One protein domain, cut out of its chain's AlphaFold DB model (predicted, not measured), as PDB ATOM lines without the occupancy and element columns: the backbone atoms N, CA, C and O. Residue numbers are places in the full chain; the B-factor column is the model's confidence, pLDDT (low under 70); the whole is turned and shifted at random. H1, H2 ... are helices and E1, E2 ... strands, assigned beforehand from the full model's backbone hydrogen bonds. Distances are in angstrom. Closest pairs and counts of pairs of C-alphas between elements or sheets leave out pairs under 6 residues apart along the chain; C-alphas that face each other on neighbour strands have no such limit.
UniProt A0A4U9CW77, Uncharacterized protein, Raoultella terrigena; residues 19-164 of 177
ATOM      1  N   ALA A  19     264.430 246.886 180.354       86.56
ATOM      2  CA  ALA A  19     263.460 247.705 179.641       86.56
ATOM      3  C   ALA A  19     264.027 248.183 178.296       86.56
ATOM      4  O   ALA A  19     265.168 248.647 178.238       86.56
ATOM      5  N   ASP A  20     263.203 248.160 177.247       86.75
ATOM      6  CA  ASP A  20     263.548 248.647 175.904       86.75
ATOM      7  C   ASP A  20     263.140 250.119 175.695       86.75
ATOM      8  O   ASP A  20     263.577 250.787 174.753       86.75
ATOM      9  N   SER A  21     262.330 250.675 176.602       87.19
ATOM     10  CA  SER A  21     261.901 252.076 176.578       87.19
ATOM     11  C   SER A  21     261.854 252.712 177.970       87.19
ATOM     12  O   SER A  21     261.764 252.032 178.990       87.19
ATOM     13  N   LEU A  22     261.842 254.051 178.022       87.56
ATOM     14  CA  LEU A  22     261.635 254.788 179.276       87.56
ATOM     15  C   LEU A  22     260.290 254.452 179.929       87.56
ATOM     16  O   LEU A  22     260.194 254.427 181.149       87.56
ATOM     17  N   THR A  23     259.253 254.179 179.138       88.88
ATOM     18  CA  THR A  23     257.958 253.745 179.675       88.88
ATOM     19  C   THR A  23     258.105 252.403 180.383       88.88
ATOM     20  O   THR A  23     257.683 252.271 181.529       88.88
ATOM     21  N   GLU A  24     258.775 251.443 179.741       87.56
ATOM     22  CA  GLU A  24     259.043 250.123 180.319       87.56
ATOM     23  C   GLU A  24     259.920 250.181 181.565       87.56
ATOM     24  O   GLU A  24     259.677 249.438 182.512       87.56
ATOM     25  N   MET A  25     260.873 251.112 181.628       89.50
ATOM     26  CA  MET A  25     261.702 251.325 182.818       89.50
ATOM     27  C   MET A  25     260.837 251.512 184.075       89.50
ATOM     28  O   MET A  25     261.118 250.927 185.125       89.50
ATOM     29  N   PHE A  26     259.755 252.289 183.964       89.75
ATOM     30  CA  PHE A  26     258.833 252.536 185.071       89.75
ATOM     31  C   PHE A  26     257.722 251.477 185.182       89.75
ATOM     32  O   PHE A  26     257.344 251.099 186.293       89.75
ATOM     33  N   THR A  27     257.188 250.944 184.082       88.81
ATOM     34  CA  THR A  27     256.100 249.949 184.167       88.81
ATOM     35  C   THR A  27     256.589 248.566 184.594       88.81
ATOM     36  O   THR A  27     255.872 247.867 185.306       88.81
ATOM     37  N   CYS A  28     257.814 248.194 184.221       88.88
ATOM     38  CA  CYS A  28     258.446 246.915 184.550       88.88
ATOM     39  C   CYS A  28     259.303 246.963 185.823       88.88
ATOM     40  O   CYS A  28     260.046 246.024 186.112       88.88
ATOM     41  N   GLY A  29     259.204 248.049 186.593       86.12
ATOM     42  CA  GLY A  29     259.850 248.156 187.894       86.12
ATOM     43  C   GLY A  29     259.353 247.110 188.896       86.12
ATOM     44  O   GLY A  29     258.252 246.569 188.795       86.12
ATOM     45  N   SER A  30     260.170 246.846 189.908       89.94
ATOM     46  CA  SER A  30     259.868 245.935 191.005       89.94
ATOM     47  C   SER A  30     259.508 246.707 192.272       89.94
ATOM     48  O   SER A  30     260.169 247.674 192.656       89.94
ATOM     49  N   VAL A  31     258.455 246.254 192.952       91.69
ATOM     50  CA  VAL A  31     258.118 246.703 194.306       91.69
ATOM     51  C   VAL A  31     258.515 245.596 195.268       91.69
ATOM     52  O   VAL A  31     258.021 244.472 195.172       91.69
ATOM     53  N   THR A  32     259.404 245.918 196.198       90.06
ATOM     54  CA  THR A  32     259.819 245.032 197.286       90.06
ATOM     55  C   THR A  32     259.503 245.699 198.610       90.06
ATOM     56  O   THR A  32     259.548 246.917 198.738       90.06
ATOM     57  N   GLY A  33     259.140 244.924 199.620       87.81
ATOM     58  CA  GLY A  33     258.811 245.492 200.915       87.81
ATOM     59  C   GLY A  33     258.957 244.483 202.031       87.81
ATOM     60  O   GLY A  33     259.010 243.276 201.805       87.81
ATOM     61  N   SER A  34     259.027 245.000 203.248       87.75
ATOM     62  CA  SER A  34     259.109 244.206 204.465       87.75
ATOM     63  C   SER A  34     258.207 244.821 205.521       87.75
ATOM     64  O   SER A  34     258.313 246.021 205.773       87.75
ATOM     65  N   LEU A  35     257.393 244.004 206.181       88.38
ATOM     66  CA  LEU A  35     256.643 244.383 207.376       88.38
ATOM     67  C   LEU A  35     257.163 243.554 208.551       88.38
ATOM     68  O   LEU A  35     257.299 242.337 208.437       88.38
ATOM     69  N   ARG A  36     257.492 244.216 209.658       86.06
ATOM     70  CA  ARG A  36     258.110 243.616 210.839       86.06
ATOM     71  C   ARG A  36     257.448 244.154 212.103       86.06
ATOM     72  O   ARG A  36     257.138 245.341 212.201       86.06
ATOM     73  N   THR A  37     257.312 243.282 213.090       85.50
ATOM     74  CA  THR A  37     256.924 243.641 214.455       85.50
ATOM     75  C   THR A  37     258.061 243.240 215.374       85.50
ATOM     76  O   THR A  37     258.568 242.123 215.271       85.50
ATOM     77  N   LEU A  38     258.481 244.150 216.248       81.88
ATOM     78  CA  LEU A  38     259.548 243.918 217.206       81.88
ATOM     79  C   LEU A  38     259.004 244.133 218.612       81.88
ATOM     80  O   LEU A  38     258.501 245.206 218.946       81.88
ATOM     81  N   TYR A  39     259.119 243.084 219.417       82.25
ATOM     82  CA  TYR A  39     258.905 243.133 220.852       82.25
ATOM     83  C   TYR A  39     260.262 243.044 221.533       82.25
ATOM     84  O   TYR A  39     261.027 242.112 221.275       82.25
ATOM     85  N   TYR A  40     260.563 244.026 222.369       76.88
ATOM     86  CA  TYR A  40     261.793 244.063 223.137       76.88
ATOM     87  C   TYR A  40     261.443 244.182 224.613       76.88
ATOM     88  O   TYR A  40     260.723 245.100 225.002       76.88
ATOM     89  N   SER A  41     261.963 243.251 225.407       78.19
ATOM     90  CA  SER A  41     261.848 243.242 226.860       78.19
ATOM     91  C   SER A  41     263.238 243.051 227.444       78.19
ATOM     92  O   SER A  41     263.959 242.124 227.067       78.19
ATOM     93  N   THR A  42     263.640 243.949 228.335       74.00
ATOM     94  CA  THR A  42     264.877 243.801 229.105       74.00
ATOM     95  C   THR A  42     264.604 244.000 230.573       74.00
ATOM     96  O   THR A  42     263.909 244.932 230.962       74.00
ATOM     97  N   HIS A  43     265.201 243.131 231.382       74.56
ATOM     98  CA  HIS A  43     265.151 243.196 232.831       74.56
ATOM     99  C   HIS A  43     266.516 243.646 233.362       74.56
ATOM    100  O   HIS A  43     267.540 243.099 232.954       74.56
ATOM    101  N   ASN A  44     266.536 244.639 234.255       70.50
ATOM    102  CA  ASN A  44     267.753 245.295 234.755       70.50
ATOM    103  C   ASN A  44     268.633 245.874 233.631       70.50
ATOM    104  O   ASN A  44     269.848 245.646 233.579       70.50
ATOM    105  N   ALA A  45     268.015 246.608 232.702       64.38
ATOM    106  CA  ALA A  45     268.733 247.247 231.605       64.38
ATOM    107  C   ALA A  45     269.839 248.181 232.139       64.38
ATOM    108  O   ALA A  45     269.689 248.835 233.172       64.38
ATOM    109  N   TYR A  46     270.979 248.207 231.439       71.31
ATOM    110  CA  TYR A  46     272.187 248.955 231.829       71.31
ATOM    111  C   TYR A  46     272.734 248.614 233.226       71.31
ATOM    112  O   TYR A  46     273.383 249.449 233.851       71.31
ATOM    113  N   PHE A  47     272.490 247.389 233.710       74.12
ATOM    114  CA  PHE A  47     272.894 246.929 235.044       74.12
ATOM    115  C   PHE A  47     272.261 247.730 236.197       74.12
ATOM    116  O   PHE A  47     272.759 247.687 237.320       74.12
ATOM    117  N   SER A  48     271.154 248.437 235.937       70.69
ATOM    118  CA  SER A  48     270.394 249.157 236.959       70.69
ATOM    119  C   SER A  48     269.284 248.260 237.524       70.69
ATOM    120  O   SER A  48     268.367 247.902 236.778       70.69
ATOM    121  N   PRO A  49     269.315 247.899 238.822       75.00
ATOM    122  CA  PRO A  49     268.272 247.083 239.440       75.00
ATOM    123  C   PRO A  49     266.887 247.729 239.310       75.00
ATOM    124  O   PRO A  49     266.726 248.915 239.595       75.00
ATOM    125  N   GLY A  50     265.887 246.958 238.879       71.88
ATOM    126  CA  GLY A  50     264.497 247.418 238.748       71.88
ATOM    127  C   GLY A  50     264.190 248.216 237.478       71.88
ATOM    128  O   GLY A  50     263.025 248.508 237.221       71.88
ATOM    129  N   TYR A  51     265.191 248.516 236.644       69.31
ATOM    130  CA  TYR A  51     264.976 249.195 235.368       69.31
ATOM    131  C   TYR A  51     264.600 248.173 234.289       69.31
ATOM    132  O   TYR A  51     265.467 247.505 233.717       69.31
ATOM    133  N   SER A  52     263.296 248.002 234.061       72.19
ATOM    134  CA  SER A  52     262.768 247.108 233.024       72.19
ATOM    135  C   SER A  52     262.196 247.925 231.873       72.19
ATOM    136  O   SER A  52     261.390 248.824 232.102       72.19
ATOM    137  N   GLN A  53     262.631 247.628 230.649       70.12
ATOM    138  CA  GLN A  53     262.156 248.296 229.438       70.12
ATOM    139  C   GLN A  53     261.369 247.303 228.595       70.12
ATOM    140  O   GLN A  53     261.943 246.321 228.119       70.12
ATOM    141  N   ASP A  54     260.089 247.601 228.385       73.06
ATOM    142  CA  ASP A  54     259.197 246.851 227.509       73.06
ATOM    143  C   ASP A  54     258.721 247.774 226.389       73.06
ATOM    144  O   ASP A  54     258.175 248.855 226.624       73.06
ATOM    145  N   THR A  55     258.963 247.385 225.142       71.69
ATOM    146  CA  THR A  55     258.524 248.164 223.982       71.69
ATOM    147  C   THR A  55     258.043 247.235 222.879       71.69
ATOM    148  O   THR A  55     258.758 246.323 222.454       71.69
ATOM    149  N   VAL A  56     256.825 247.487 222.395       81.38
ATOM    150  CA  VAL A  56     256.254 246.817 221.222       81.38
ATOM    151  C   VAL A  56     256.118 247.844 220.106       81.38
ATOM    152  O   VAL A  56     255.342 248.798 220.227       81.38
ATOM    153  N   SER A  57     256.803 247.613 218.990       81.44
ATOM    154  CA  SER A  57     256.701 248.463 217.802       81.44
ATOM    155  C   SER A  57     256.495 247.630 216.547       81.44
ATOM    156  O   SER A  57     256.935 246.487 216.448       81.44
ATOM    157  N   TYR A  58     255.842 248.222 215.555       85.94
ATOM    158  CA  TYR A  58     255.727 247.660 214.217       85.94
ATOM    159  C   TYR A  58     256.216 248.669 213.191       85.94
ATOM    160  O   TYR A  58     256.238 249.882 213.418       85.94
ATOM    161  N   GLY A  59     256.615 248.170 212.038       86.62
ATOM    162  CA  GLY A  59     257.034 249.017 210.946       86.62
ATOM    163  C   GLY A  59     257.604 248.211 209.807       86.62
ATOM    164  O   GLY A  59     257.503 246.989 209.758       86.62
ATOM    165  N   GLY A  60     258.186 248.909 208.857       86.44
ATOM    166  CA  GLY A  60     258.599 248.284 207.629       86.44
ATOM    167  C   GLY A  60     259.171 249.264 206.635       86.44
ATOM    168  O   GLY A  60     259.296 250.465 206.890       86.44
ATOM    169  N   SER A  61     259.494 248.714 205.475       88.19
ATOM    170  CA  SER A  61     259.973 249.469 204.332       88.19
ATOM    171  C   SER A  61     259.246 249.013 203.079       88.19
ATOM    172  O   SER A  61     258.896 247.841 202.948       88.19
ATOM    173  N   VAL A  62     258.997 249.954 202.176       91.31
ATOM    174  CA  VAL A  62     258.506 249.681 200.826       91.31
ATOM    175  C   VAL A  62     259.460 250.364 199.871       91.31
ATOM    176  O   VAL A  62     259.694 251.565 199.979       91.31
ATOM    177  N   LYS A  63     260.026 249.592 198.957       92.62
ATOM    178  CA  LYS A  63     261.000 249.996 197.958       92.62
ATOM    179  C   LYS A  63     260.417 249.773 196.578       92.62
ATOM    180  O   LYS A  63     259.868 248.715 196.288       92.62
ATOM    181  N   TYR A  64     260.598 250.760 195.726       93.06
ATOM    182  CA  TYR A  64     260.342 250.661 194.307       93.06
ATOM    183  C   TYR A  64     261.665 250.852 193.567       93.06
ATOM    184  O   TYR A  64     262.368 251.839 193.794       93.06
ATOM    185  N   ALA A  65     262.016 249.885 192.724       92.94
ATOM    186  CA  ALA A  65     263.180 249.939 191.855       92.94
ATOM    187  C   ALA A  65     262.726 249.810 190.403       92.94
ATOM    188  O   ALA A  65     261.979 248.892 190.072       92.94
ATOM    189  N   THR A  66     263.158 250.718 189.538       92.25
ATOM    190  CA  THR A  66     262.850 250.649 188.106       92.25
ATOM    191  C   THR A  66     263.546 249.451 187.462       92.25
ATOM    192  O   THR A  66     264.555 248.965 187.981       92.25
ATOM    193  N   ALA A  67     263.040 249.000 186.315       91.88
ATOM    194  CA  ALA A  67     263.793 248.078 185.468       91.88
ATOM    195  C   ALA A  67     265.076 248.753 184.947       91.88
ATOM    196  O   ALA A  67     265.200 249.985 184.986       91.88
ATOM    197  N   GLU A  68     266.037 247.955 184.485       91.00
ATOM    198  CA  GLU A  68     267.265 248.474 183.891       91.00
ATOM    199  C   GLU A  68     266.995 248.963 182.468       91.00
ATOM    200  O   GLU A  68     266.582 248.193 181.607       91.00
ATOM    201  N   TYR A  69     267.266 250.239 182.205       90.75
ATOM    202  CA  TYR A  69     267.233 250.824 180.867       90.75
ATOM    203  C   TYR A  69     268.659 251.179 180.449       90.75
ATOM    204  O   TYR A  69     269.292 252.033 181.071       90.75
ATOM    205  N   TYR A  70     269.205 250.487 179.443       90.25
ATOM    206  CA  TYR A  70     270.633 250.569 179.079       90.25
ATOM    207  C   TYR A  70     271.591 250.375 180.275       90.25
ATOM    208  O   TYR A  70     272.632 251.025 180.364       90.25
ATOM    209  N   GLY A  71     271.220 249.503 181.218       89.19
ATOM    210  CA  GLY A  71     271.981 249.246 182.445       89.19
ATOM    211  C   GLY A  71     271.732 250.247 183.576       89.19
ATOM    212  O   GLY A  71     272.224 250.051 184.682       89.19
ATOM    213  N   LEU A  72     270.962 251.317 183.353       93.25
ATOM    214  CA  LEU A  72     270.624 252.299 184.381       93.25
ATOM    215  C   LEU A  72     269.330 251.916 185.108       93.25
ATOM    216  O   LEU A  72     268.307 251.666 184.476       93.25
ATOM    217  N   SER A  73     269.351 251.934 186.439       94.12
ATOM    218  CA  SER A  73     268.173 251.739 187.286       94.12
ATOM    219  C   SER A  73     268.132 252.733 188.446       94.12
ATOM    220  O   SER A  73     269.152 253.203 188.952       94.12
ATOM    221  N   LEU A  74     266.920 253.075 188.870       94.50
ATOM    222  CA  LEU A  74     266.637 253.994 189.966       94.50
ATOM    223  C   LEU A  74     265.920 253.239 191.077       94.50
ATOM    224  O   LEU A  74     265.040 252.426 190.804       94.50
ATOM    225  N   GLY A  75     266.260 253.529 192.329       93.88
ATOM    226  CA  GLY A  75     265.601 252.937 193.487       93.88
ATOM    227  C   GLY A  75     265.229 253.981 194.522       93.88
ATOM    228  O   GLY A  75     266.046 254.826 194.884       93.88
ATOM    229  N   VAL A  76     264.001 253.905 195.025       94.31
ATOM    230  CA  VAL A  76     263.495 254.755 196.109       94.31
ATOM    231  C   VAL A  76     262.759 253.877 197.110       94.31
ATOM    232  O   VAL A  76     262.010 252.983 196.718       94.31
ATOM    233  N   SER A  77     262.937 254.122 198.407       91.12
ATOM    234  CA  SER A  77     262.157 253.451 199.440       91.12
ATOM    235  C   SER A  77     261.618 254.402 200.498       91.12
ATOM    236  O   SER A  77     262.205 255.434 200.823       91.12
ATOM    237  N   GLY A  78     260.447 254.057 201.023       89.12
ATOM    238  CA  GLY A  78     259.827 254.683 202.180       89.12
ATOM    239  C   GLY A  78     259.938 253.763 203.386       89.12
ATOM    240  O   GLY A  78     259.799 252.546 203.264       89.12
ATOM    241  N   ILE A  79     260.174 254.350 204.555       87.75
ATOM    242  CA  ILE A  79     260.220 253.643 205.834       87.75
ATOM    243  C   ILE A  79     259.122 254.154 206.762       87.75
ATOM    244  O   ILE A  79     258.854 255.360 206.834       87.75
ATOM    245  N   LEU A  80     258.513 253.229 207.498       86.19
ATOM    246  CA  LEU A  80     257.558 253.530 208.555       86.19
ATOM    247  C   LEU A  80     257.882 252.740 209.823       86.19
ATOM    248  O   LEU A  80     258.259 251.576 209.767       86.19
ATOM    249  N   GLN A  81     257.703 253.371 210.974       84.81
ATOM    250  CA  GLN A  81     257.755 252.736 212.285       84.81
ATOM    251  C   GLN A  81     256.757 253.426 213.204       84.81
ATOM    252  O   GLN A  81     256.655 254.661 213.212       84.81
ATOM    253  N   ARG A  82     256.014 252.636 213.970       83.00
ATOM    254  CA  ARG A  82     255.053 253.096 214.967       83.00
ATOM    255  C   ARG A  82     255.144 252.224 216.216       83.00
ATOM    256  O   ARG A  82     255.348 251.016 216.112       83.00
ATOM    257  N   GLY A  83     254.976 252.831 217.385       77.00
ATOM    258  CA  GLY A  83     254.827 252.093 218.641       77.00
ATOM    259  C   GLY A  83     253.379 251.644 218.854       77.00
ATOM    260  O   GLY A  83     252.464 252.421 218.584       77.00
ATOM    261  N   ILE A  84     253.171 250.409 219.321       71.00
ATOM    262  CA  ILE A  84     251.847 249.874 219.707       71.00
ATOM    263  C   ILE A  84     251.612 250.084 221.199       71.00
ATOM    264  O   ILE A  84     250.570 250.594 221.597       71.00
ATOM    265  N   SER A  85     252.581 249.664 222.011       62.84
ATOM    266  CA  SER A  85     252.531 249.758 223.464       62.84
ATOM    267  C   SER A  85     253.889 250.222 223.960       62.84
ATOM    268  O   SER A  85     254.928 249.635 223.633       62.84
ATOM    269  N   HIS A  86     253.854 251.322 224.698       61.19
ATOM    270  CA  HIS A  86     255.002 252.014 225.243       61.19
ATOM    271  C   HIS A  86     254.697 252.348 226.701       61.19
ATOM    272  O   HIS A  86     253.629 252.863 227.016       61.19
ATOM    273  N   ASN A  87     255.615 251.997 227.598       56.69
ATOM    274  CA  ASN A  87     255.636 252.563 228.939       56.69
ATOM    275  C   ASN A  87     256.489 253.832 228.857       56.69
ATOM    276  O   ASN A  87     257.707 253.713 228.716       56.69
ATOM    277  N   ASP A  88     255.860 255.011 228.869       57.78
ATOM    278  CA  ASP A  88     256.498 256.299 228.547       57.78
ATOM    279  C   ASP A  88     257.773 256.587 229.367       57.78
ATOM    280  O   ASP A  88     258.702 257.223 228.863       57.78
ATOM    281  N   ASP A  89     257.880 256.030 230.576       56.16
ATOM    282  CA  ASP A  89     259.020 256.237 231.475       56.16
ATOM    283  C   ASP A  89     260.205 255.275 231.221       56.16
ATOM    284  O   ASP A  89     261.330 255.520 231.674       56.16
ATOM    285  N   HIS A  90     259.995 254.177 230.483       58.06
ATOM    286  CA  HIS A  90     260.976 253.097 230.263       58.06
ATOM    287  C   HIS A  90     261.076 252.671 228.787       58.06
ATOM    288  O   HIS A  90     261.180 251.489 228.451       58.06
ATOM    289  N   LEU A  91     261.059 253.657 227.891       59.75
ATOM    290  CA  LEU A  91     261.133 253.470 226.443       59.75
ATOM    291  C   LEU A  91     262.552 253.212 225.929       59.75
ATOM    292  O   LEU A  91     263.516 253.891 226.288       59.75
ATOM    293  N   ILE A  92     262.657 252.316 224.949       59.12
ATOM    294  CA  ILE A  92     263.851 252.221 224.109       59.12
ATOM    295  C   ILE A  92     263.824 253.379 223.113       59.12
ATOM    296  O   ILE A  92     262.941 253.454 222.255       59.12
ATOM    297  N   ALA A  93     264.826 254.259 223.188       60.78
ATOM    298  CA  ALA A  93     264.911 255.478 222.377       60.78
ATOM    299  C   ALA A  93     264.840 255.234 220.852       60.78
ATOM    300  O   ALA A  93     264.432 256.120 220.105       60.78
ATOM    301  N   GLU A  94     265.204 254.037 220.380       60.19
ATOM    302  CA  GLU A  94     265.129 253.650 218.962       60.19
ATOM    303  C   GLU A  94     263.718 253.231 218.504       60.19
ATOM    304  O   GLU A  94     263.392 253.365 217.321       60.19
ATOM    305  N   LEU A  95     262.880 252.720 219.414       57.78
ATOM    306  CA  LEU A  95     261.568 252.134 219.107       57.78
ATOM    307  C   LEU A  95     260.382 252.999 219.543       57.78
ATOM    308  O   LEU A  95     259.306 252.862 218.959       57.78
ATOM    309  N   GLY A  96     260.584 253.874 220.533       59.94
ATOM    310  CA  GLY A  96     259.573 254.795 221.055       59.94
ATOM    311  C   GLY A  96     259.062 255.830 220.042       59.94
ATOM    312  O   GLY A  96     257.848 255.959 219.883       59.94
ATOM    313  N   PRO A  97     259.926 256.569 219.313       67.19
ATOM    314  CA  PRO A  97     259.441 257.585 218.391       67.19
ATOM    315  C   PRO A  97     258.818 256.964 217.134       67.19
ATOM    316  O   PRO A  97     259.403 256.104 216.467       67.19
ATOM    317  N   ASN A  98     257.647 257.481 216.761       72.88
ATOM    318  CA  ASN A  98     257.050 257.236 215.452       72.88
ATOM    319  C   ASN A  98     257.966 257.804 214.360       72.88
ATOM    320  O   ASN A  98     258.316 258.985 214.386       72.88
ATOM    321  N   GLN A  99     258.320 256.986 213.371       73.12
ATOM    322  CA  GLN A  99     259.167 257.403 212.255       73.12
ATOM    323  C   GLN A  99     258.450 257.214 210.928       73.12
ATOM    324  O   GLN A  99     257.856 256.174 210.657       73.12
ATOM    325  N   THR A 100     258.510 258.240 210.091       82.31
ATOM    326  CA  THR A 100     258.131 258.168 208.680       82.31
ATOM    327  C   THR A 100     259.187 258.925 207.910       82.31
ATOM    328  O   THR A 100     259.565 260.027 208.314       82.31
ATOM    329  N   GLY A 101     259.679 258.359 206.820       82.25
ATOM    330  CA  GLY A 101     260.634 259.075 205.993       82.25
ATOM    331  C   GLY A 101     261.053 258.305 204.761       82.25
ATOM    332  O   GLY A 101     260.617 257.181 204.527       82.25
ATOM    333  N   VAL A 102     261.936 258.935 203.997       84.06
ATOM    334  CA  VAL A 102     262.631 258.290 202.886       84.06
ATOM    335  C   VAL A 102     263.757 257.425 203.454       84.06
ATOM    336  O   VAL A 102     264.501 257.851 204.354       84.06
ATOM    337  N   GLY A 103     263.802 256.189 202.969       83.81
ATOM    338  CA  GLY A 103     264.836 255.209 203.239       83.81
ATOM    339  C   GLY A 103     265.949 255.313 202.202       83.81
ATOM    340  O   GLY A 103     266.803 256.190 202.287       83.81
ATOM    341  N   GLU A 104     265.927 254.413 201.231       89.06
ATOM    342  CA  GLU A 104     266.858 254.356 200.109       89.06
ATOM    343  C   GLU A 104     266.454 255.354 199.020       89.06
ATOM    344  O   GLU A 104     265.271 255.585 198.765       89.06
ATOM    345  N   ALA A 105     267.451 255.937 198.372       93.44
ATOM    346  CA  ALA A 105     267.318 256.792 197.204       93.44
ATOM    347  C   ALA A 105     268.642 256.709 196.443       93.44
ATOM    348  O   ALA A 105     269.618 257.366 196.818       93.44
ATOM    349  N   TYR A 106     268.697 255.868 195.415       94.56
ATOM    350  CA  TYR A 106     269.928 255.594 194.683       94.56
ATOM    351  C   TYR A 106     269.714 255.520 193.175       94.56
ATOM    352  O   TYR A 106     268.622 255.247 192.671       94.56
ATOM    353  N   LEU A 107     270.823 255.721 192.476       95.50
ATOM    354  CA  LEU A 107     271.019 255.431 191.068       95.50
ATOM    355  C   LEU A 107     272.008 254.268 190.970       95.50
ATOM    356  O   LEU A 107     273.069 254.318 191.589       95.50
ATOM    357  N   SER A 108     271.672 253.239 190.205       95.75
ATOM    358  CA  SER A 108     272.545 252.103 189.918       95.75
ATOM    359  C   SER A 108     272.807 252.046 188.418       95.75
ATOM    360  O   SER A 108     271.900 252.257 187.617       95.75
ATOM    361  N   TYR A 109     274.046 251.762 188.043       94.62
ATOM    362  CA  TYR A 109     274.440 251.470 186.674       94.62
ATOM    363  C   TYR A 109     275.131 250.113 186.631       94.62
ATOM    364  O   TYR A 109     276.014 249.836 187.442       94.62
ATOM    365  N   HIS A 110     274.701 249.275 185.702       93.69
ATOM    366  CA  HIS A 110     275.150 247.910 185.516       93.69
ATOM    367  C   HIS A 110     275.624 247.724 184.073       93.69
ATOM    368  O   HIS A 110     274.939 248.094 183.119       93.69
ATOM    369  N   TYR A 111     276.825 247.178 183.922       91.75
ATOM    370  CA  TYR A 111     277.423 246.857 182.638       91.75
ATOM    371  C   TYR A 111     278.269 245.594 182.778       91.75
ATOM    372  O   TYR A 111     279.348 245.637 183.368       91.75
ATOM    373  N   GLN A 112     277.796 244.484 182.204       89.62
ATOM    374  CA  GLN A 112     278.445 243.172 182.335       89.62
ATOM    375  C   GLN A 112     278.677 242.843 183.821       89.62
ATOM    376  O   GLN A 112     277.756 242.970 184.614       89.62
ATOM    377  N   ASP A 113     279.894 242.496 184.228       91.19
ATOM    378  CA  ASP A 113     280.202 242.145 185.621       91.19
ATOM    379  C   ASP A 113     280.431 243.372 186.522       91.19
ATOM    380  O   ASP A 113     280.761 243.238 187.702       91.19
ATOM    381  N   PHE A 114     280.294 244.586 185.978       92.44
ATOM    382  CA  PHE A 114     280.460 245.834 186.710       92.44
ATOM    383  C   PHE A 114     279.116 246.417 187.139       92.44
ATOM    384  O   PHE A 114     278.217 246.641 186.328       92.44
ATOM    385  N   ARG A 115     279.011 246.772 188.416       94.19
ATOM    386  CA  ARG A 115     277.889 247.514 188.976       94.19
ATOM    387  C   ARG A 115     278.395 248.656 189.839       94.19
ATOM    388  O   ARG A 115     279.232 248.467 190.713       94.19
ATOM    389  N   ILE A 116     277.833 249.838 189.637       95.38
ATOM    390  CA  ILE A 116     278.061 251.007 190.482       95.38
ATOM    391  C   ILE A 116     276.731 251.538 190.986       95.38
ATOM    392  O   ILE A 116     275.824 251.800 190.201       95.38
ATOM    393  N   THR A 117     276.620 251.733 192.294       96.06
ATOM    394  CA  THR A 117     275.434 252.308 192.925       96.06
ATOM    395  C   THR A 117     275.824 253.550 193.709       96.06
ATOM    396  O   THR A 117     276.725 253.515 194.546       96.06
ATOM    397  N   ALA A 118     275.149 254.664 193.445       95.31
ATOM    398  CA  ALA A 118     275.391 255.945 194.088       95.31
ATOM    399  C   ALA A 118     274.107 256.475 194.736       95.31
ATOM    400  O   ALA A 118     273.061 256.555 194.092       95.31
ATOM    401  N   GLY A 119     274.197 256.882 196.001       92.19
ATOM    402  CA  GLY A 119     273.084 257.475 196.742       92.19
ATOM    403  C   GLY A 119     272.931 256.898 198.143       92.19
ATOM    404  O   GLY A 119     273.900 256.419 198.734       92.19
ATOM    405  N   ASP A 120     271.713 256.988 198.671       92.00
ATOM    406  CA  ASP A 120     271.311 256.353 199.923       92.00
ATOM    407  C   ASP A 120     270.911 254.908 199.649       92.00
ATOM    408  O   ASP A 120     269.916 254.644 198.971       92.00
ATOM    409  N   GLN A 121     271.678 253.974 200.189       90.50
ATOM    410  CA  GLN A 121     271.503 252.552 199.932       90.50
ATOM    411  C   GLN A 121     271.842 251.716 201.164       90.50
ATOM    412  O   GLN A 121     272.523 252.164 202.094       90.50
ATOM    413  N   ARG A 122     271.353 250.479 201.167       87.88
ATOM    414  CA  ARG A 122     271.815 249.447 202.093       87.88
ATOM    415  C   ARG A 122     273.127 248.881 201.556       87.88
ATOM    416  O   ARG A 122     273.211 248.562 200.376       87.88
ATOM    417  N   ILE A 123     274.134 248.775 202.415       86.81
ATOM    418  CA  ILE A 123     275.448 248.223 202.071       86.81
ATOM    419  C   ILE A 123     275.749 247.130 203.087       86.81
ATOM    420  O   ILE A 123     275.640 247.370 204.291       86.81
ATOM    421  N   ASN A 124     276.102 245.948 202.587       85.44
ATOM    422  CA  ASN A 124     276.454 244.792 203.398       85.44
ATOM    423  C   ASN A 124     277.780 244.206 202.911       85.44
ATOM    424  O   ASN A 124     277.821 243.406 201.980       85.44
ATOM    425  N   ILE A 125     278.868 244.655 203.522       85.00
ATOM    426  CA  ILE A 125     280.242 244.258 203.223       85.00
ATOM    427  C   ILE A 125     280.947 243.877 204.528       85.00
ATOM    428  O   ILE A 125     280.492 244.265 205.612       85.00
ATOM    429  N   PRO A 126     282.078 243.152 204.479       79.38
ATOM    430  CA  PRO A 126     282.908 242.980 205.664       79.38
ATOM    431  C   PRO A 126     283.148 244.345 206.334       79.38
ATOM    432  O   PRO A 126     283.436 245.325 205.653       79.38
ATOM    433  N   PHE A 127     282.969 244.418 207.657       78.75
ATOM    434  CA  PHE A 127     283.042 245.632 208.498       78.75
ATOM    435  C   PHE A 127     281.844 246.601 208.456       78.75
ATOM    436  O   PHE A 127     281.702 247.393 209.390       78.75
ATOM    437  N   ILE A 128     280.964 246.544 207.449       81.44
ATOM    438  CA  ILE A 128     279.801 247.441 207.327       81.44
ATOM    439  C   ILE A 128     278.567 246.629 206.945       81.44
ATOM    440  O   ILE A 128     278.419 246.226 205.799       81.44
ATOM    441  N   GLY A 129     277.670 246.414 207.903       75.50
ATOM    442  CA  GLY A 129     276.454 245.631 207.700       75.50
ATOM    443  C   GLY A 129     275.184 246.452 207.872       75.50
ATOM    444  O   GLY A 129     275.077 247.309 208.757       75.50
ATOM    445  N   ASP A 130     274.181 246.128 207.069       72.81
ATOM    446  CA  ASP A 130     272.810 246.585 207.222       72.81
ATOM    447  C   ASP A 130     272.056 245.648 208.181       72.81
ATOM    448  O   ASP A 130     271.228 244.836 207.784       72.81
ATOM    449  N   TYR A 131     272.372 245.741 209.477       67.19
ATOM    450  CA  TYR A 131     271.806 244.884 210.528       67.19
ATOM    451  C   TYR A 131     270.290 244.651 210.369       67.19
ATOM    452  O   TYR A 131     269.480 245.548 210.607       67.19
ATOM    453  N   ASP A 132     269.906 243.422 210.010       67.00
ATOM    454  CA  ASP A 132     268.525 243.115 209.612       67.00
ATOM    455  C   ASP A 132     267.548 243.038 210.798       67.00
ATOM    456  O   ASP A 132     266.341 243.161 210.635       67.00
ATOM    457  N   TRP A 133     268.031 242.884 212.031       67.75
ATOM    458  CA  TRP A 133     267.169 242.681 213.203       67.75
ATOM    459  C   TRP A 133     266.418 243.937 213.681       67.75
ATOM    460  O   TRP A 133     265.678 243.872 214.660       67.75
ATOM    461  N   ARG A 134     266.580 245.085 213.014       73.19
ATOM    462  CA  ARG A 134     265.833 246.322 213.305       73.19
ATOM    463  C   ARG A 134     264.602 246.465 212.411       73.19
ATOM    464  O   ARG A 134     264.546 245.929 211.311       73.19
ATOM    465  N   ILE A 135     263.613 247.234 212.882       74.62
ATOM    466  CA  ILE A 135     262.421 247.581 212.087       74.62
ATOM    467  C   ILE A 135     262.796 248.499 210.916       74.62
ATOM    468  O   ILE A 135     262.332 248.296 209.796       74.62
ATOM    469  N   THR A 136     263.630 249.512 211.170       77.69
ATOM    470  CA  THR A 136     264.142 250.415 210.134       77.69
ATOM    471  C   THR A 136     265.577 250.030 209.770       77.69
ATOM    472  O   THR A 136     266.399 249.853 210.671       77.69
ATOM    473  N   PRO A 137     265.897 249.873 208.471       76.12
ATOM    474  CA  PRO A 137     267.241 249.504 208.046       76.12
ATOM    475  C   PRO A 137     268.224 250.659 208.256       76.12
ATOM    476  O   PRO A 137     267.851 251.836 208.223       76.12
ATOM    477  N   ILE A 138     269.500 250.318 208.433       81.12
ATOM    478  CA  ILE A 138     270.598 251.291 208.425       81.12
ATOM    479  C   ILE A 138     270.935 251.626 206.975       81.12
ATOM    480  O   ILE A 138     270.989 250.744 206.118       81.12
ATOM    481  N   LEU A 139     271.141 252.914 206.711       85.75
ATOM    482  CA  LEU A 139     271.352 253.429 205.364       85.75
ATOM    483  C   LEU A 139     272.683 254.159 205.286       85.75
ATOM    484  O   LEU A 139     273.025 254.968 206.156       85.75
ATOM    485  N   PHE A 140     273.409 253.897 204.208       88.19
ATOM    486  CA  PHE A 140     274.695 254.503 203.916       88.19
ATOM    487  C   PHE A 140     274.565 255.374 202.674       88.19
ATOM    488  O   PHE A 140     274.047 254.941 201.646       88.19
ATOM    489  N   ARG A 141     275.047 256.612 202.777       91.06
ATOM    490  CA  ARG A 141     275.162 257.529 201.648       91.06
ATOM    491  C   ARG A 141     276.556 257.423 201.073       91.06
ATOM    492  O   ARG A 141     277.526 257.865 201.703       91.06
ATOM    493  N   GLY A 142     276.665 256.899 199.868       91.50
ATOM    494  CA  GLY A 142     277.965 256.684 199.260       91.50
ATOM    495  C   GLY A 142     277.891 256.216 197.825       91.50
ATOM    496  O   GLY A 142     276.815 256.117 197.234       91.50
ATOM    497  N   VAL A 143     279.076 255.942 197.299       93.75
ATOM    498  CA  VAL A 143     279.267 255.234 196.041       93.75
ATOM    499  C   VAL A 143     279.789 253.851 196.387       93.75
ATOM    500  O   VAL A 143     280.764 253.727 197.127       93.75
ATOM    501  N   ASP A 144     279.121 252.840 195.868       93.44
ATOM    502  CA  ASP A 144     279.456 251.435 196.021       93.44
ATOM    503  C   ASP A 144     279.719 250.852 194.637       93.44
ATOM    504  O   ASP A 144     278.947 251.098 193.709       93.44
ATOM    505  N   THR A 145     280.836 250.151 194.478       93.44
ATOM    506  CA  THR A 145     281.225 249.532 193.211       93.44
ATOM    507  C   THR A 145     281.533 248.067 193.421       93.44
ATOM    508  O   THR A 145     282.281 247.702 194.330       93.44
ATOM    509  N   HIS A 146     280.979 247.257 192.532       93.19
ATOM    510  CA  HIS A 146     281.150 245.823 192.458       93.19
ATOM    511  C   HIS A 146     281.634 245.442 191.073       93.19
ATOM    512  O   HIS A 146     281.059 245.867 190.074       93.19
ATOM    513  N   TYR A 147     282.690 244.645 191.021       92.88
ATOM    514  CA  TYR A 147     283.214 244.103 189.782       92.88
ATOM    515  C   TYR A 147     283.537 242.626 189.955       92.88
ATOM    516  O   TYR A 147     284.405 242.299 190.763       92.88
ATOM    517  N   GLY A 148     282.872 241.757 189.199       89.44
ATOM    518  CA  GLY A 148     283.125 240.316 189.199       89.44
ATOM    519  C   GLY A 148     281.882 239.475 189.474       89.44
ATOM    520  O   GLY A 148     280.755 239.966 189.391       89.44
ATOM    521  N   ASP A 149     282.103 238.201 189.781       85.56
ATOM    522  CA  ASP A 149     281.061 237.188 189.976       85.56
ATOM    523  C   ASP A 149     280.902 236.794 191.462       85.56
ATOM    524  O   ASP A 149     281.387 237.481 192.359       85.56
ATOM    525  N   SER A 150     280.180 235.709 191.756       80.94
ATOM    526  CA  SER A 150     279.969 235.250 193.137       80.94
ATOM    527  C   SER A 150     281.237 234.751 193.835       80.94
ATOM    528  O   SER A 150     281.284 234.747 195.067       80.94
ATOM    529  N   ASP A 151     282.239 234.321 193.069       86.62
ATOM    530  CA  ASP A 151     283.434 233.640 193.563       86.62
ATOM    531  C   ASP A 151     284.651 234.576 193.559       86.62
ATOM    532  O   ASP A 151     285.477 234.540 194.473       86.62
ATOM    533  N   ASN A 152     284.750 235.443 192.549       88.75
ATOM    534  CA  ASN A 152     285.842 236.381 192.328       88.75
ATOM    535  C   ASN A 152     285.274 237.780 192.091       88.75
ATOM    536  O   ASN A 152     284.971 238.160 190.958       88.75
ATOM    537  N   PHE A 153     285.181 238.568 193.160       91.31
ATOM    538  CA  PHE A 153     284.720 239.948 193.083       91.31
ATOM    539  C   PHE A 153     285.677 240.926 193.756       91.31
ATOM    540  O   PHE A 153     286.346 240.630 194.750       91.31
ATOM    541  N   LEU A 154     285.697 242.140 193.215       90.38
ATOM    542  CA  LEU A 154     286.278 243.319 193.823       90.38
ATOM    543  C   LEU A 154     285.145 244.238 194.275       90.38
ATOM    544  O   LEU A 154     284.275 244.610 193.486       90.38
ATOM    545  N   HIS A 155     285.193 244.635 195.544       91.50
ATOM    546  CA  HIS A 155     284.251 245.579 196.125       91.50
ATOM    547  C   HIS A 155     284.994 246.821 196.602       91.50
ATOM    548  O   HIS A 155     285.933 246.725 197.396       91.50
ATOM    549  N   ALA A 156     284.588 247.988 196.113       92.12
ATOM    550  CA  ALA A 156     285.134 249.261 196.551       92.12
ATOM    551  C   ALA A 156     283.997 250.228 196.878       92.12
ATOM    552  O   ALA A 156     283.188 250.591 196.025       92.12
ATOM    553  N   THR A 157     283.967 250.673 198.131       91.31
ATOM    554  CA  THR A 157     282.883 251.495 198.662       91.31
ATOM    555  C   THR A 157     283.455 252.758 199.291       91.31
ATOM    556  O   THR A 157     284.339 252.706 200.146       91.31
ATOM    557  N   LYS A 158     282.916 253.917 198.910       91.94
ATOM    558  CA  LYS A 158     283.202 255.205 199.543       91.94
ATOM    559  C   LYS A 158     281.934 255.762 200.175       91.94
ATOM    560  O   LYS A 158     281.034 256.240 199.484       91.94
ATOM    561  N   ILE A 159     281.895 255.755 201.502       89.75
ATOM    562  CA  ILE A 159     280.766 256.257 202.291       89.75
ATOM    563  C   ILE A 159     281.073 257.675 202.761       89.75
ATOM    564  O   ILE A 159     282.151 257.964 203.271       89.75
ATOM    565  N   THR A 160     280.106 258.569 202.584       88.12
ATOM    566  CA  THR A 160     280.206 259.979 202.989       88.12
ATOM    567  C   THR A 160     279.341 260.289 204.198       88.12
ATOM    568  O   THR A 160     279.718 261.112 205.024       88.12
ATOM    569  N   ARG A 161     278.177 259.644 204.327       84.69
ATOM    570  CA  ARG A 161     277.296 259.781 205.492       84.69
ATOM    571  C   ARG A 161     276.675 258.438 205.835       84.69
ATOM    572  O   ARG A 161     276.493 257.592 204.969       84.69
ATOM    573  N   TYR A 162     276.300 258.278 207.095       80.94
ATOM    574  CA  TYR A 162     275.523 257.140 207.566       80.94
ATOM    575  C   TYR A 162     274.306 257.658 208.339       80.94
ATOM    576  O   TYR A 162     274.400 258.652 209.065       80.94
ATOM    577  N   LYS A 163     273.153 257.016 208.151       70.31
ATOM    578  CA  LYS A 163     271.914 257.302 208.881       70.31
ATOM    579  C   LYS A 163     271.576 256.082 209.730       70.31
ATOM    580  O   LYS A 163     271.255 255.020 209.203       70.31
ATOM    581  N   THR A 164     271.668 256.246 211.047       60.31
ATOM    582  CA  THR A 164     271.305 255.210 212.019       60.31
ATOM    583  C   THR A 164     269.807 255.213 212.302       60.31
ATOM    584  O   THR A 164     269.124 256.230 212.157       60.31
TER     585      THR A 164
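Overview. This is residues 19 to 164 of the 177 residues of an uncharacterized protein of Raoultella terrigena (UniProt A0A4U9CW77). One seven-stranded antiparallel sheet is curled like part of a barrel and left open, its edge strands E1 and E7 apart. The long strands E1, E2 and E3 make its length, the shorter E5, E6 and E7 bend at its other side, and the small helix H1 only grazes it. The 146 printed residues run H1, E1 to E7, and the sheet's order is E1 - E2 - E3 - E4 - E5 - E6 - E7. The class is mostly strand; the whole is loose, with a radius of gyration of the C-alphas of 18.9 A, and elongated, spanning 61 by 33 by 25 A.

Arrangement. The twisted sheet is a meander, each strand the antiparallel neighbour of the one before. E1, residues 30 to 42, and E2, residues 53 to 65, form a hairpin at 171 degrees, with N 32 and O 63 2.8 A apart, within hydrogen-bond range. E3, residues 72 to 86, follows at 161 degrees to E2, with N 60 and O 80 at 2.8 A. E4, residues 99 to 111, has N 75 of E3 and O 106 at 2.9 A. E5, residues 114 to 121, bends by 69 degrees at residue 118; N 107 and O 118 are 2.9 A apart. E6, residues 139 to 148, bends by 81 degrees at residue 142; N 117 and O 144 are 2.8 A apart. E7, residues 153 to 163, bends by 80 degrees at residue 160; N 145 and O 156 are 2.8 A apart. H1, residues 22 to 27, only grazes the sheet with residues 25 to 26; the closest C-alphas of H1 and E3 are those of Met 25 and Ser 73, 7.9 A. In H1, 1 of 2 O i to N i+4 pairs is within range.

Along the chain. H1 begins at C-alpha 22, (261.635, 254.788, 179.276). E1 measures 38.5 A, E2 37.6 A, E3 43.7 A and E4 36.4 A. E7 ends at C-alpha 163, (271.914, 257.302, 208.881).

Size, cuts and confidence. The farthest C-alphas, of Asp 20 and Pro 49, are 63.7 A apart. The printed part has no cut. E3 to E4 and E5 to E6 are long links. Mean pLDDT of the printed part is 82.8, with residues 85 to 97 among those under 70.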